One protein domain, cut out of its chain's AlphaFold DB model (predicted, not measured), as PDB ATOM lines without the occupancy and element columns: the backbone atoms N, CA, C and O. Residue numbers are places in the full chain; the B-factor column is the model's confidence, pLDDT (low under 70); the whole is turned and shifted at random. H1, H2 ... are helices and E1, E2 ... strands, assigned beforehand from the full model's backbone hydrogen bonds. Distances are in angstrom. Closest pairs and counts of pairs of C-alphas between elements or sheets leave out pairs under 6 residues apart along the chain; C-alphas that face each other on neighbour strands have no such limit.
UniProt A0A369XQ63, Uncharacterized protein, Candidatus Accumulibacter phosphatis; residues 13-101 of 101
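This is residues 13 to 101 of the 101 residues of an uncharacterized protein of Candidatus Accumulibacter phosphatis (UniProt A0A369XQ63). A strongly twisted antiparallel sheet of five strands makes the body: the hairpin E1 and E2 is joined through E2 to the side of the longer strands E5, E4 and E3, and the small hairpin E6 and E7 lies over one face at the E4 and E3 end. H1 lies before E1 at one far end, H2 only grazes the sheet, and a long link without a named element joins E6 to E7. The printed part has 89 residues with two named helices and seven named strands, in the order H1 E1 E2 H2 E3 E4 E5 E6 E7; the large sheet runs E1 E2 E5 E4 E3, and the class is mixed, helices and strands. The whole is compact, with a radius of gyration of the C-alphas of 13.9 A and spans of 41 by 32 by 24 A.

H1, residues 13 to 19, begins at C-alpha 13 (51.005, 94.254, 113.031). E1 holds residues 21 to 25 and E2 residues 31 to 36, 16.3 A long. H2 is residues 41 to 46. E3, residues 51 to 57, is 18.7 A long. E4, residues 60 to 68, is 23.8 A long and begins at C-alpha 60 (38.237, 62.764, 110.615). E5, residues 71 to 77, is 19.8 A long. E6 is residues 81 to 83, and E7, residues 98 to 100, ends at C-alpha 100 (42.559, 55.699, 119.378).

In the large sheet E1 and E3 are the edge strands. E1 and E2 form a hairpin, with N 24 and O 33 at 2.8 A, within hydrogen-bond range. The pairing of E2 is staggered: residues 32 to 36 pair with E1, residues 31 to 32 with E5, where N 74 and O 32 are 2.9 A apart. E3, E4 and E5 are a meander, each strand the antiparallel neighbour of the one before; N 55 and O 62 are 2.8 A apart, and so are N 65 and O 73. E6 and E7 are an antiparallel hairpin, with N 82 and O 99 at 2.8 A. The closest C-alphas of E3 and E6, those of Ser 54 and Cys 81, are 6.2 A apart; those of E4 and E6, Leu 63 and Cys 81, are 6.5 A apart. H2 only grazes the sheet, with residues 41 to 46. H1 is not on the sheet, and H1 and H2 are apart. In H1 and H2 every O i to N i+4 pair is within hydrogen-bond range.

The C-alphas farthest apart, those of Gln 13 and Asp 101, the chain's last residue, are 43.3 A apart. The printed part has no cut. The link from E6 to E7, residues 84 to 97, is long; the others are tight. The mean pLDDT of the printed part is 90.0, and no printed residue is under 70.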
ATOM      1  N   GLN A  13      50.653  95.053 111.853       86.62
ATOM      2  CA  GLN A  13      51.005  94.254 113.031       86.62
ATOM      3  C   GLN A  13      50.029  93.094 113.227       86.62
ATOM      4  O   GLN A  13      50.453  91.972 113.508       86.62
ATOM      5  N   ALA A  14      48.733  93.337 113.025       84.81
ATOM      6  CA  ALA A  14      47.719  92.287 113.045       84.81
ATOM      7  C   ALA A  14      47.941  91.275 111.908       84.81
ATOM      8  O   ALA A  14      47.929  90.064 112.144       84.81
ATOM      9  N   TYR A  15      48.232  91.759 110.695       84.81
ATOM     10  CA  TYR A  15      48.581  90.910 109.556       84.81
ATOM     11  C   TYR A  15      49.816  90.049 109.835       84.81
ATOM     12  O   TYR A  15      49.793  88.835 109.617       84.81
ATOM     13  N   ARG A  16      50.888  90.659 110.358       85.94
ATOM     14  CA  ARG A  16      52.116  89.952 110.721       85.94
ATOM     15  C   ARG A  16      51.820  88.868 111.747       85.94
ATOM     16  O   ARG A  16      52.219  87.742 111.509       85.94
ATOM     17  N   LYS A  17      51.083  89.157 112.824       83.12
ATOM     18  CA  LYS A  17      50.718  88.148 113.837       83.12
ATOM     19  C   LYS A  17      49.979  86.948 113.240       83.12
ATOM     20  O   LYS A  17      50.310  85.818 113.574       83.12
ATOM     21  N   LEU A  18      49.035  87.178 112.322       84.06
ATOM     22  CA  LEU A  18      48.299  86.100 111.648       84.06
ATOM     23  C   LEU A  18      49.210  85.233 110.763       84.06
ATOM     24  O   LEU A  18      49.012  84.024 110.656       84.06
ATOM     25  N   LYS A  19      50.176  85.849 110.075       86.81
ATOM     26  CA  LYS A  19      51.057  85.158 109.119       86.81
ATOM     27  C   LYS A  19      52.340  84.617 109.734       86.81
ATOM     28  O   LYS A  19      52.955  83.738 109.139       86.81
ATOM     29  N   ASN A  20      52.741  85.115 110.898       90.06
ATOM     30  CA  ASN A  20      53.973  84.744 111.581       90.06
ATOM     31  C   ASN A  20      53.786  83.467 112.405       90.06
ATOM     32  O   ASN A  20      54.026  83.441 113.612       90.06
ATOM     33  N   VAL A  21      53.309  82.418 111.738       90.81
ATOM     34  CA  VAL A  21      53.121  81.087 112.304       90.81
ATOM     35  C   VAL A  21      53.897  80.067 111.478       90.81
ATOM     36  O   VAL A  21      53.942  80.157 110.251       90.81
ATOM     37  N   ALA A  22      54.486  79.081 112.144       91.44
ATOM     38  CA  ALA A  22      55.171  77.958 111.517       91.44
ATOM     39  C   ALA A  22      54.494  76.643 111.902       91.44
ATOM     40  O   ALA A  22      53.924  76.525 112.989       91.44
ATOM     41  N   GLN A  23      54.565  75.650 111.014       92.56
ATOM     42  CA  GLN A  23      54.132  74.295 111.340       92.56
ATOM     43  C   GLN A  23      55.127  73.661 112.310       92.56
ATOM     44  O   GLN A  23      56.334  73.687 112.080       92.56
ATOM     45  N   TRP A  24      54.595  73.105 113.389       93.69
ATOM     46  CA  TRP A  24      55.319  72.344 114.394       93.69
ATOM     47  C   TRP A  24      54.733  70.948 114.466       93.69
ATOM     48  O   TRP A  24      53.517  70.783 114.345       93.69
ATOM     49  N   GLU A  25      55.593  69.963 114.696       93.31
ATOM     50  CA  GLU A  25      55.213  68.560 114.788       93.31
ATOM     51  C   GLU A  25      55.832  67.933 116.036       93.31
ATOM     52  O   GLU A  25      56.911  68.337 116.482       93.31
ATOM     53  N   SER A  26      55.132  66.966 116.628       90.62
ATOM     54  CA  SER A  26      55.718  66.106 117.654       90.62
ATOM     55  C   SER A  26      56.886  65.306 117.073       90.62
ATOM     56  O   SER A  26      57.008  65.145 115.861       90.62
ATOM     57  N   ALA A  27      57.758  64.779 117.937       89.62
ATOM     58  CA  ALA A  27      58.948  64.041 117.501       89.62
ATOM     59  C   ALA A  27      58.628  62.820 116.613       89.62
ATOM     60  O   ALA A  27      59.444  62.433 115.784       89.62
ATOM     61  N   ASP A  28      57.443  62.229 116.780       91.00
ATOM     62  CA  ASP A  28      56.915  61.116 115.987       91.00
ATOM     63  C   ASP A  28      56.050  61.562 114.789       91.00
ATOM     64  O   ASP A  28      55.547  60.722 114.044       91.00
ATOM     65  N   GLY A  29      55.848  62.869 114.600       91.69
ATOM     66  CA  GLY A  29      55.031  63.447 113.530       91.69
ATOM     67  C   GLY A  29      53.518  63.245 113.682       91.69
ATOM     68  O   GLY A  29      52.761  63.642 112.799       91.69
ATOM     69  N   ALA A  30      53.044  62.633 114.772       91.69
ATOM     70  CA  ALA A  30      51.624  62.329 114.945       91.69
ATOM     71  C   ALA A  30      50.788  63.594 115.205       91.69
ATOM     72  O   ALA A  30      49.690  63.759 114.665       91.69
ATOM     73  N   PHE A  31      51.304  64.504 116.025       94.12
ATOM     74  CA  PHE A  31      50.638  65.745 116.383       94.12
ATOM     75  C   PHE A  31      51.239  66.913 115.622       94.12
ATOM     76  O   PHE A  31      52.455  67.029 115.509       94.12
ATOM     77  N   SER A  32      50.384  67.826 115.166       95.19
ATOM     78  CA  SER A  32      50.817  69.050 114.494       95.19
ATOM     79  C   SER A  32      50.061  70.281 114.985       95.19
ATOM     80  O   SER A  32      48.924  70.192 115.458       95.19
ATOM     81  N   ALA A  33      50.700  71.441 114.863       93.75
ATOM     82  CA  ALA A  33      50.125  72.750 115.152       93.75
ATOM     83  C   ALA A  33      50.729  73.817 114.233       93.75
ATOM     84  O   ALA A  33      51.837  73.652 113.729       93.75
ATOM     85  N   TYR A  34      50.026  74.936 114.061       91.44
ATOM     86  CA  TYR A  34      50.636  76.177 113.581       91.44
ATOM     87  C   TYR A  34      50.849  77.085 114.787       91.44
ATOM     88  O   TYR A  34      49.878  77.510 115.408       91.44
ATOM     89  N   VAL A  35      52.106  77.347 115.134       90.88
ATOM     90  CA  VAL A  35      52.479  78.099 116.339       90.88
ATOM     91  C   VAL A  35      53.183  79.389 115.941       90.88
ATOM     92  O   VAL A  35      53.893  79.420 114.936       90.88
ATOM     93  N   SER A  36      52.972  80.462 116.707       87.56
ATOM     94  CA  SER A  36      53.611  81.755 116.456       87.56
ATOM     95  C   SER A  36      55.136  81.661 116.531       87.56
ATOM     96  O   SER A  36      55.680  81.111 117.486       87.56
ATOM     97  N   CYS A  37      55.823  82.267 115.562       87.88
ATOM     98  CA  CYS A  37      57.280  82.397 115.566       87.88
ATOM     99  C   CYS A  37      57.787  83.475 116.540       87.88
ATOM    100  O   CYS A  37      58.995  83.593 116.731       87.88
ATOM    101  N   ASP A  38      56.895  84.276 117.131       88.12
ATOM    102  CA  ASP A  38      57.265  85.274 118.142       88.12
ATOM    103  C   ASP A  38      57.467  84.642 119.532       88.12
ATOM    104  O   ASP A  38      58.036  85.274 120.423       88.12
ATOM    105  N   LEU A  39      57.028  83.392 119.728       87.81
ATOM    106  CA  LEU A  39      57.262  82.633 120.953       87.81
ATOM    107  C   LEU A  39      58.579  81.861 120.866       87.81
ATOM    108  O   LEU A  39      58.845  81.151 119.895       87.81
ATOM    109  N   ALA A  40      59.394  81.958 121.917       90.88
ATOM    110  CA  ALA A  40      60.615  81.174 122.007       90.88
ATOM    111  C   ALA A  40      60.286  79.675 122.084       90.88
ATOM    112  O   ALA A  40      59.392  79.250 122.819       90.88
ATOM    113  N   ALA A  41      61.060  78.861 121.364       89.25
ATOM    114  CA  ALA A  41      60.856  77.416 121.310       89.25
ATOM    115  C   ALA A  41      60.854  76.757 122.697       89.25
ATOM    116  O   ALA A  41      60.029  75.889 122.976       89.25
ATOM    117  N   GLU A  42      61.748  77.201 123.578       91.31
ATOM    118  CA  GLU A  42      61.852  76.690 124.947       91.31
ATOM    119  C   GLU A  42      60.636  77.054 125.802       91.31
ATOM    120  O   GLU A  42      60.230  76.265 126.649       91.31
ATOM    121  N   THR A  43      59.992  78.196 125.535       90.94
ATOM    122  CA  THR A  43      58.728  78.549 126.187       90.94
ATOM    123  C   THR A  43      57.651  77.545 125.816       90.94
ATOM    124  O   THR A  43      57.029  76.999 126.715       90.94
ATOM    125  N   ILE A  44      57.483  77.244 124.523       89.25
ATOM    126  CA  ILE A  44      56.468  76.297 124.034       89.25
ATOM    127  C   ILE A  44      56.703  74.899 124.622       89.25
ATOM    128  O   ILE A  44      55.772  74.276 125.124       89.25
ATOM    129  N   LYS A  45      57.954  74.419 124.613       88.56
ATOM    130  CA  LYS A  45      58.321  73.105 125.173       88.56
ATOM    131  C   LYS A  45      58.076  72.999 126.680       88.56
ATOM    132  O   LYS A  45      57.820  71.903 127.167       88.56
ATOM    133  N   ALA A  46      58.178  74.108 127.410       91.06
ATOM    134  CA  ALA A  46      57.961  74.152 128.852       91.06
ATOM    135  C   ALA A  46      56.482  74.316 129.249       91.06
ATOM    136  O   ALA A  46      56.172  74.253 130.440       91.06
ATOM    137  N   MET A  47      55.567  74.542 128.298       90.00
ATOM    138  CA  MET A  47      54.154  74.741 128.627       90.00
ATOM    139  C   MET A  47      53.525  73.442 129.149       90.00
ATOM    140  O   MET A  47      53.635  72.397 128.499       90.00
ATOM    141  N   PRO A  48      52.823  73.484 130.293       90.44
ATOM    142  CA  PRO A  48      52.091  72.329 130.779       90.44
ATOM    143  C   PRO A  48      50.873  72.064 129.891       90.44
ATOM    144  O   PRO A  48      50.208  72.985 129.414       90.44
ATOM    145  N   VAL A  49      50.540  70.789 129.701       91.38
ATOM    146  CA  VAL A  49      49.266  70.430 129.078       91.38
ATOM    147  C   VAL A  49      48.122  70.825 130.012       91.38
ATOM    148  O   VAL A  49      48.098  70.460 131.184       91.38
ATOM    149  N   ALA A  50      47.169  71.593 129.495       92.56
ATOM    150  CA  ALA A  50      45.997  72.039 130.238       92.56
ATOM    151  C   ALA A  50      44.806  71.103 130.014       92.56
ATOM    152  O   ALA A  50      44.050  70.813 130.938       92.56
ATOM    153  N   ARG A  51      44.615  70.627 128.779       93.12
ATOM    154  CA  ARG A  51      43.437  69.833 128.416       93.12
ATOM    155  C   ARG A  51      43.706  68.909 127.238       93.12
ATOM    156  O   ARG A  51      44.385  69.307 126.295       93.12
ATOM    157  N   ILE A  52      43.073  67.743 127.233       94.94
ATOM    158  CA  ILE A  52      42.937  66.879 126.061       94.94
ATOM    159  C   ILE A  52      41.459  66.709 125.693       94.94
ATOM    160  O   ILE A  52      40.594  66.547 126.554       94.94
ATOM    161  N   ALA A  53      41.145  66.785 124.403       94.69
ATOM    162  CA  ALA A  53      39.779  66.665 123.903       94.69
ATOM    163  C   ALA A  53      39.740  65.910 122.574       94.69
ATOM    164  O   ALA A  53      40.588  66.116 121.711       94.69
ATOM    165  N   SER A  54      38.720  65.073 122.393       94.62
ATOM    166  CA  SER A  54      38.404  64.454 121.106       94.62
ATOM    167  C   SER A  54      37.244  65.206 120.460       94.62
ATOM    168  O   SER A  54      36.254  65.530 121.117       94.62
ATOM    169  N   SER A  55      37.373  65.509 119.176       93.88
ATOM    170  CA  SER A  55      36.343  66.155 118.368       93.88
ATOM    171  C   SER A  55      36.279  65.512 116.988       93.88
ATOM    172  O   SER A  55      37.185  64.789 116.582       93.88
ATOM    173  N   LYS A  56      35.202  65.768 116.246       93.38
ATOM    174  CA  LYS A  56      35.016  65.225 114.900       93.38
ATOM    175  C   LYS A  56      34.850  66.352 113.893       93.38
ATOM    176  O   LYS A  56      33.984  67.206 114.052       93.38
ATOM    177  N   GLN A  57      35.644  66.314 112.829       90.50
ATOM    178  CA  GLN A  57      35.557  67.222 111.693       90.50
ATOM    179  C   GLN A  57      35.275  66.411 110.422       90.50
ATOM    180  O   GLN A  57      36.161  65.822 109.800       90.50
ATOM    181  N   GLY A  58      33.998  66.340 110.042       91.31
ATOM    182  CA  GLY A  58      33.550  65.499 108.932       91.31
ATOM    183  C   GLY A  58      33.809  64.013 109.205       91.31
ATOM    184  O   GLY A  58      33.204  63.428 110.101       91.31
ATOM    185  N   LYS A  59      34.697  63.392 108.418       90.69
ATOM    186  CA  LYS A  59      35.081  61.970 108.549       90.69
ATOM    187  C   LYS A  59      36.392  61.753 109.317       90.69
ATOM    188  O   LYS A  59      36.892  60.633 109.335       90.69
ATOM    189  N   VAL A  60      36.965  62.808 109.888       92.88
ATOM    190  CA  VAL A  60      38.237  62.764 110.615       92.88
ATOM    191  C   VAL A  60      37.964  63.101 112.075       92.88
ATOM    192  O   VAL A  60      37.277  64.080 112.368       92.88
ATOM    193  N   ASN A  61      38.487  62.291 112.982       93.50
ATOM    194  CA  ASN A  61      38.549  62.588 114.401       93.50
ATOM    195  C   ASN A  61      39.830  63.383 114.680       93.50
ATOM    196  O   ASN A  61      40.900  63.073 114.151       93.50
ATOM    197  N   LEU A  62      39.704  64.431 115.484       94.56
ATOM    198  CA  LEU A  62      40.807  65.238 115.978       94.56
ATOM    199  C   LEU A  62      40.944  65.008 117.475       94.56
ATOM    200  O   LEU A  62      40.048  65.365 118.240       94.56
ATOM    201  N   LEU A  63      42.093  64.485 117.882       95.75
ATOM    202  CA  LEU A  63      42.522  64.498 119.270       95.75
ATOM    203  C   LEU A  63      43.399  65.731 119.485       95.75
ATOM    204  O   LEU A  63      44.429  65.879 118.837       95.75
ATOM    205  N   THR A  64      42.967  66.638 120.354       95.50
ATOM    206  CA  THR A  64      43.596  67.945 120.563       95.50
ATOM    207  C   THR A  64      44.143  68.056 121.978       95.50
ATOM    208  O   THR A  64      43.378  67.950 122.936       95.50
ATOM    209  N   CYS A  65      45.439  68.332 122.100       94.19
ATOM    210  CA  CYS A  65      46.109  68.694 123.345       94.19
ATOM    211  C   CYS A  65      46.275  70.215 123.392       94.19
ATOM    212  O   CYS A  65      46.885  70.802 122.501       94.19
ATOM    213  N   SER A  66      45.715  70.857 124.413       93.75
ATOM    214  CA  SER A  66      45.754  72.308 124.619       93.75
ATOM    215  C   SER A  66      46.741  72.651 125.729       93.75
ATOM    216  O   SER A  66      46.689  72.038 126.793       93.75
ATOM    217  N   TYR A  67      47.593  73.648 125.496       91.50
ATOM    218  CA  TYR A  67      48.687  74.045 126.395       91.50
ATOM    219  C   TYR A  67      48.495  75.446 127.003       91.50
ATOM    220  O   TYR A  67      49.321  75.905 127.783       91.50
ATOM    221  N   GLY A  68      47.390  76.126 126.674       87.19
ATOM    222  CA  GLY A  68      47.140  77.521 127.059       87.19
ATOM    223  C   GLY A  68      47.599  78.514 125.989       87.19
ATOM    224  O   GLY A  68      48.188  78.121 124.985       87.19
ATOM    225  N   GLU A  69      47.269  79.798 126.168       84.00
ATOM    226  CA  GLU A  69      47.652  80.893 125.249       84.00
ATOM    227  C   GLU A  69      47.285  80.639 123.768       84.00
ATOM    228  O   GLU A  69      47.971  81.070 122.844       84.00
ATOM    229  N   GLY A  70      46.204  79.890 123.523       85.69
ATOM    230  CA  GLY A  70      45.763  79.522 122.173       85.69
ATOM    231  C   GLY A  70      46.615  78.451 121.477       85.69
ATOM    232  O   GLY A  70      46.362  78.149 120.312       85.69
ATOM    233  N   ILE A  71      47.592  77.845 122.162       90.56
ATOM    234  CA  ILE A  71      48.433  76.787 121.600       90.56
ATOM    235  C   ILE A  71      47.756  75.431 121.779       90.56
ATOM    236  O   ILE A  71      47.509  74.964 122.897       90.56
ATOM    237  N   SER A  72      47.490  74.777 120.652       93.75
ATOM    238  CA  SER A  72      46.910  73.441 120.618       93.75
ATOM    239  C   SER A  72      47.534  72.586 119.527       93.75
ATOM    240  O   SER A  72      47.563  72.986 118.362       93.75
ATOM    241  N   PHE A  73      47.965  71.386 119.899       94.75
ATOM    242  CA  PHE A  73      48.460  70.371 118.979       94.75
ATOM    243  C   PHE A  73      47.361  69.361 118.693       94.75
ATOM    244  O   PHE A  73      46.638  68.947 119.595       94.75
ATOM    245  N   SER A  74      47.225  68.972 117.429       95.38
ATOM    246  CA  SER A  74      46.176  68.061 116.983       95.38
ATOM    247  C   SER A  74      46.759  66.826 116.311       95.38
ATOM    248  O   SER A  74      47.535  66.940 115.364       95.38
ATOM    249  N   TYR A  75      46.307  65.658 116.752       95.12
ATOM    250  CA  TYR A  75      46.421  64.394 116.038       95.12
ATOM    251  C   TYR A  75      45.146  64.165 115.230       95.12
ATOM    252  O   TYR A  75      44.031  64.325 115.734       95.12
ATOM    253  N   ARG A  76      45.301  63.818 113.951       93.81
ATOM    254  CA  ARG A  76      44.190  63.570 113.026       93.81
ATOM    255  C   ARG A  76      44.140  62.094 112.685       93.81
ATOM    256  O   ARG A  76      45.093  61.566 112.124       93.81
ATOM    257  N   SER A  77      42.999  61.460 112.929       92.38
ATOM    258  CA  SER A  77      42.796  60.056 112.585       92.38
ATOM    259  C   SER A  77      41.417  59.791 112.003       92.38
ATOM    260  O   SER A  77      40.469  60.541 112.213       92.38
ATOM    261  N   ARG A  78      41.297  58.706 111.238       92.62
ATOM    262  CA  ARG A  78      39.992  58.151 110.841       92.62
ATOM    263  C   ARG A  78      39.430  57.203 111.903       92.62
ATOM    264  O   ARG A  78      38.227  56.961 111.904       92.62
ATOM    265  N   GLN A  79      40.295  56.707 112.783       91.31
ATOM    266  CA  GLN A  79      39.963  55.897 113.950       91.31
ATOM    267  C   GLN A  79      39.274  56.734 115.020       91.31
ATOM    268  O   GLN A  79      39.431  57.961 115.054       91.31
ATOM    269  N   GLN A  80      38.477  56.088 115.867       89.31
ATOM    270  CA  GLN A  80      37.775  56.780 116.942       89.31
ATOM    271  C   GLN A  80      38.747  57.007 118.095       89.31
ATOM    272  O   GLN A  80      39.279  56.056 118.651       89.31
ATOM    273  N   CYS A  81      38.945  58.269 118.477       92.69
ATOM    274  CA  CYS A  81      39.719  58.613 119.663       92.69
ATOM    275  C   CYS A  81      38.785  58.899 120.841       92.69
ATOM    276  O   CYS A  81      37.840  59.689 120.704       92.69
ATOM    277  N   THR A  82      39.078  58.303 121.992       92.56
ATOM    278  CA  THR A  82      38.344  58.482 123.248       92.56
ATOM    279  C   THR A  82      39.287  59.020 124.314       92.56
ATOM    280  O   THR A  82      40.366  58.474 124.527       92.56
ATOM    281  N   VAL A  83      38.879  60.102 124.975       93.62
ATOM    282  CA  VAL A  83      39.616  60.698 126.096       93.62
ATOM    283  C   VAL A  83      39.216  60.005 127.391       93.62
ATOM    284  O   VAL A  83      38.028  59.806 127.648       93.62
ATOM    285  N   THR A  84      40.198  59.674 128.221       90.44
ATOM    286  CA  THR A  84      39.958  59.116 129.551       90.44
ATOM    287  C   THR A  84      39.500  60.223 130.507       90.44
ATOM    288  O   THR A  84      40.124  61.278 130.619       90.44
ATOM    289  N   GLY A  85      38.398  59.997 131.227       87.31
ATOM    290  CA  GLY A  85      37.881  60.954 132.209       87.31
ATOM    291  C   GLY A  85      37.376  62.265 131.589       87.31
ATOM    292  O   GLY A  85      36.722  62.268 130.549       87.31
ATOM    293  N   ARG A  86      37.628  63.399 132.259       85.31
ATOM    294  CA  ARG A  86      37.152  64.732 131.824       85.31
ATOM    295  C   ARG A  86      38.088  65.441 130.841       85.31
ATOM    296  O   ARG A  86      37.731  66.511 130.339       85.31
ATOM    297  N   GLY A  87      39.271  64.871 130.605       88.06
ATOM    298  CA  GLY A  87      40.318  65.473 129.784       88.06
ATOM    299  C   GLY A  87      40.926  66.747 130.370       88.06
ATOM    300  O   GLY A  87      41.581  67.476 129.638       88.06
ATOM    301  N   ASP A  88      40.679  67.053 131.645       89.94
ATOM    302  CA  ASP A  88      41.339  68.151 132.353       89.94
ATOM    303  C   ASP A  88      42.680  67.650 132.886       89.94
ATOM    304  O   ASP A  88      42.714  66.684 133.649       89.94
ATOM    305  N   CYS A  89      43.761  68.270 132.423       88.81
ATOM    306  CA  CYS A  89      45.128  67.843 132.700       88.81
ATOM    307  C   CYS A  89      45.850  68.816 133.644       88.81
ATOM    308  O   CYS A  89      47.034  68.631 133.931       88.81
ATOM    309  N   ALA A  90      45.157  69.858 134.123       83.06
ATOM    310  CA  ALA A  90      45.742  70.869 134.987       83.06
ATOM    311  C   ALA A  90      46.259  70.240 136.293       83.06
ATOM    312  O   ALA A  90      45.498  69.707 137.095       83.06
ATOM    313  N   GLY A  91      47.576  70.309 136.506       74.75
ATOM    314  CA  GLY A  91      48.240  69.837 137.726       74.75
ATOM    315  C   GLY A  91      48.576  68.342 137.766       74.75
ATOM    316  O   GLY A  91      49.474  67.964 138.513       74.75
ATOM    317  N   GLU A  92      47.953  67.503 136.933       80.12
ATOM    318  CA  GLU A  92      48.210  66.055 136.890       80.12
ATOM    319  C   GLU A  92      48.354  65.539 135.446       80.12
ATOM    320  O   GLU A  92      47.408  65.008 134.869       80.12
ATOM    321  N   PRO A  93      49.554  65.610 134.840       75.56
ATOM    322  CA  PRO A  93      49.766  65.186 133.451       75.56
ATOM    323  C   PRO A  93      49.414  63.715 133.188       75.56
ATOM    324  O   PRO A  93      49.058  63.350 132.070       75.56
ATOM    325  N   ALA A  94      49.487  62.863 134.216       79.50
ATOM    326  CA  ALA A  94      49.185  61.438 134.120       79.50
ATOM    327  C   ALA A  94      47.711  61.142 133.794       79.50
ATOM    328  O   ALA A  94      47.424  60.074 133.254       79.50
ATOM    329  N   THR A  95      46.787  62.064 134.083       80.19
ATOM    330  CA  THR A  95      45.361  61.917 133.741       80.19
ATOM    331  C   THR A  95      45.077  62.272 132.279       80.19
ATOM    332  O   THR A  95      44.003  61.964 131.759       80.19
ATOM    333  N   CYS A  96      46.054  62.872 131.592       87.81
ATOM    334  CA  CYS A  96      45.948  63.350 130.221       87.81
ATOM    335  C   CYS A  96      46.147  62.209 129.214       87.81
ATOM    336  O   CYS A  96      47.155  62.132 128.515       87.81
ATOM    337  N   GLN A  97      45.188  61.285 129.171       90.62
ATOM    338  CA  GLN A  97      45.266  60.081 128.345       90.62
ATOM    339  C   GLN A  97      44.109  59.990 127.353       90.62
ATOM    340  O   GLN A  97      42.974  60.383 127.636       90.62
ATOM    341  N   ALA A  98      44.403  59.423 126.187       93.06
ATOM    342  CA  ALA A  98      43.416  59.054 125.188       93.06
ATOM    343  C   ALA A  98      43.855  57.774 124.472       93.06
ATOM    344  O   ALA A  98      45.050  57.535 124.312       93.06
ATOM    345  N   SER A  99      42.881  56.982 124.028       91.69
ATOM    346  CA  SER A  99      43.096  55.817 123.163       91.69
ATOM    347  C   SER A  99      42.442  56.066 121.812       91.69
ATOM    348  O   SER A  99      41.351  56.642 121.763       91.69
ATOM    349  N   CYS A 100      43.096  55.647 120.732       90.12
ATOM    350  CA  CYS A 100      42.559  55.699 119.378       90.12
ATOM    351  C   CYS A 100      42.626  54.295 118.768       90.12
ATOM    352  O   CYS A 100      43.725  53.759 118.637       90.12
ATOM    353  N   ASP A 101      41.466  53.741 118.400       81.44
ATOM    354  CA  ASP A 101      41.302  52.367 117.888       81.44
ATOM    355  C   ASP A 101      40.818  52.333 116.430       81.44
ATOM    356  O   ASP A 101      39.882  53.101 116.079       81.44
TER     357      ASP A 101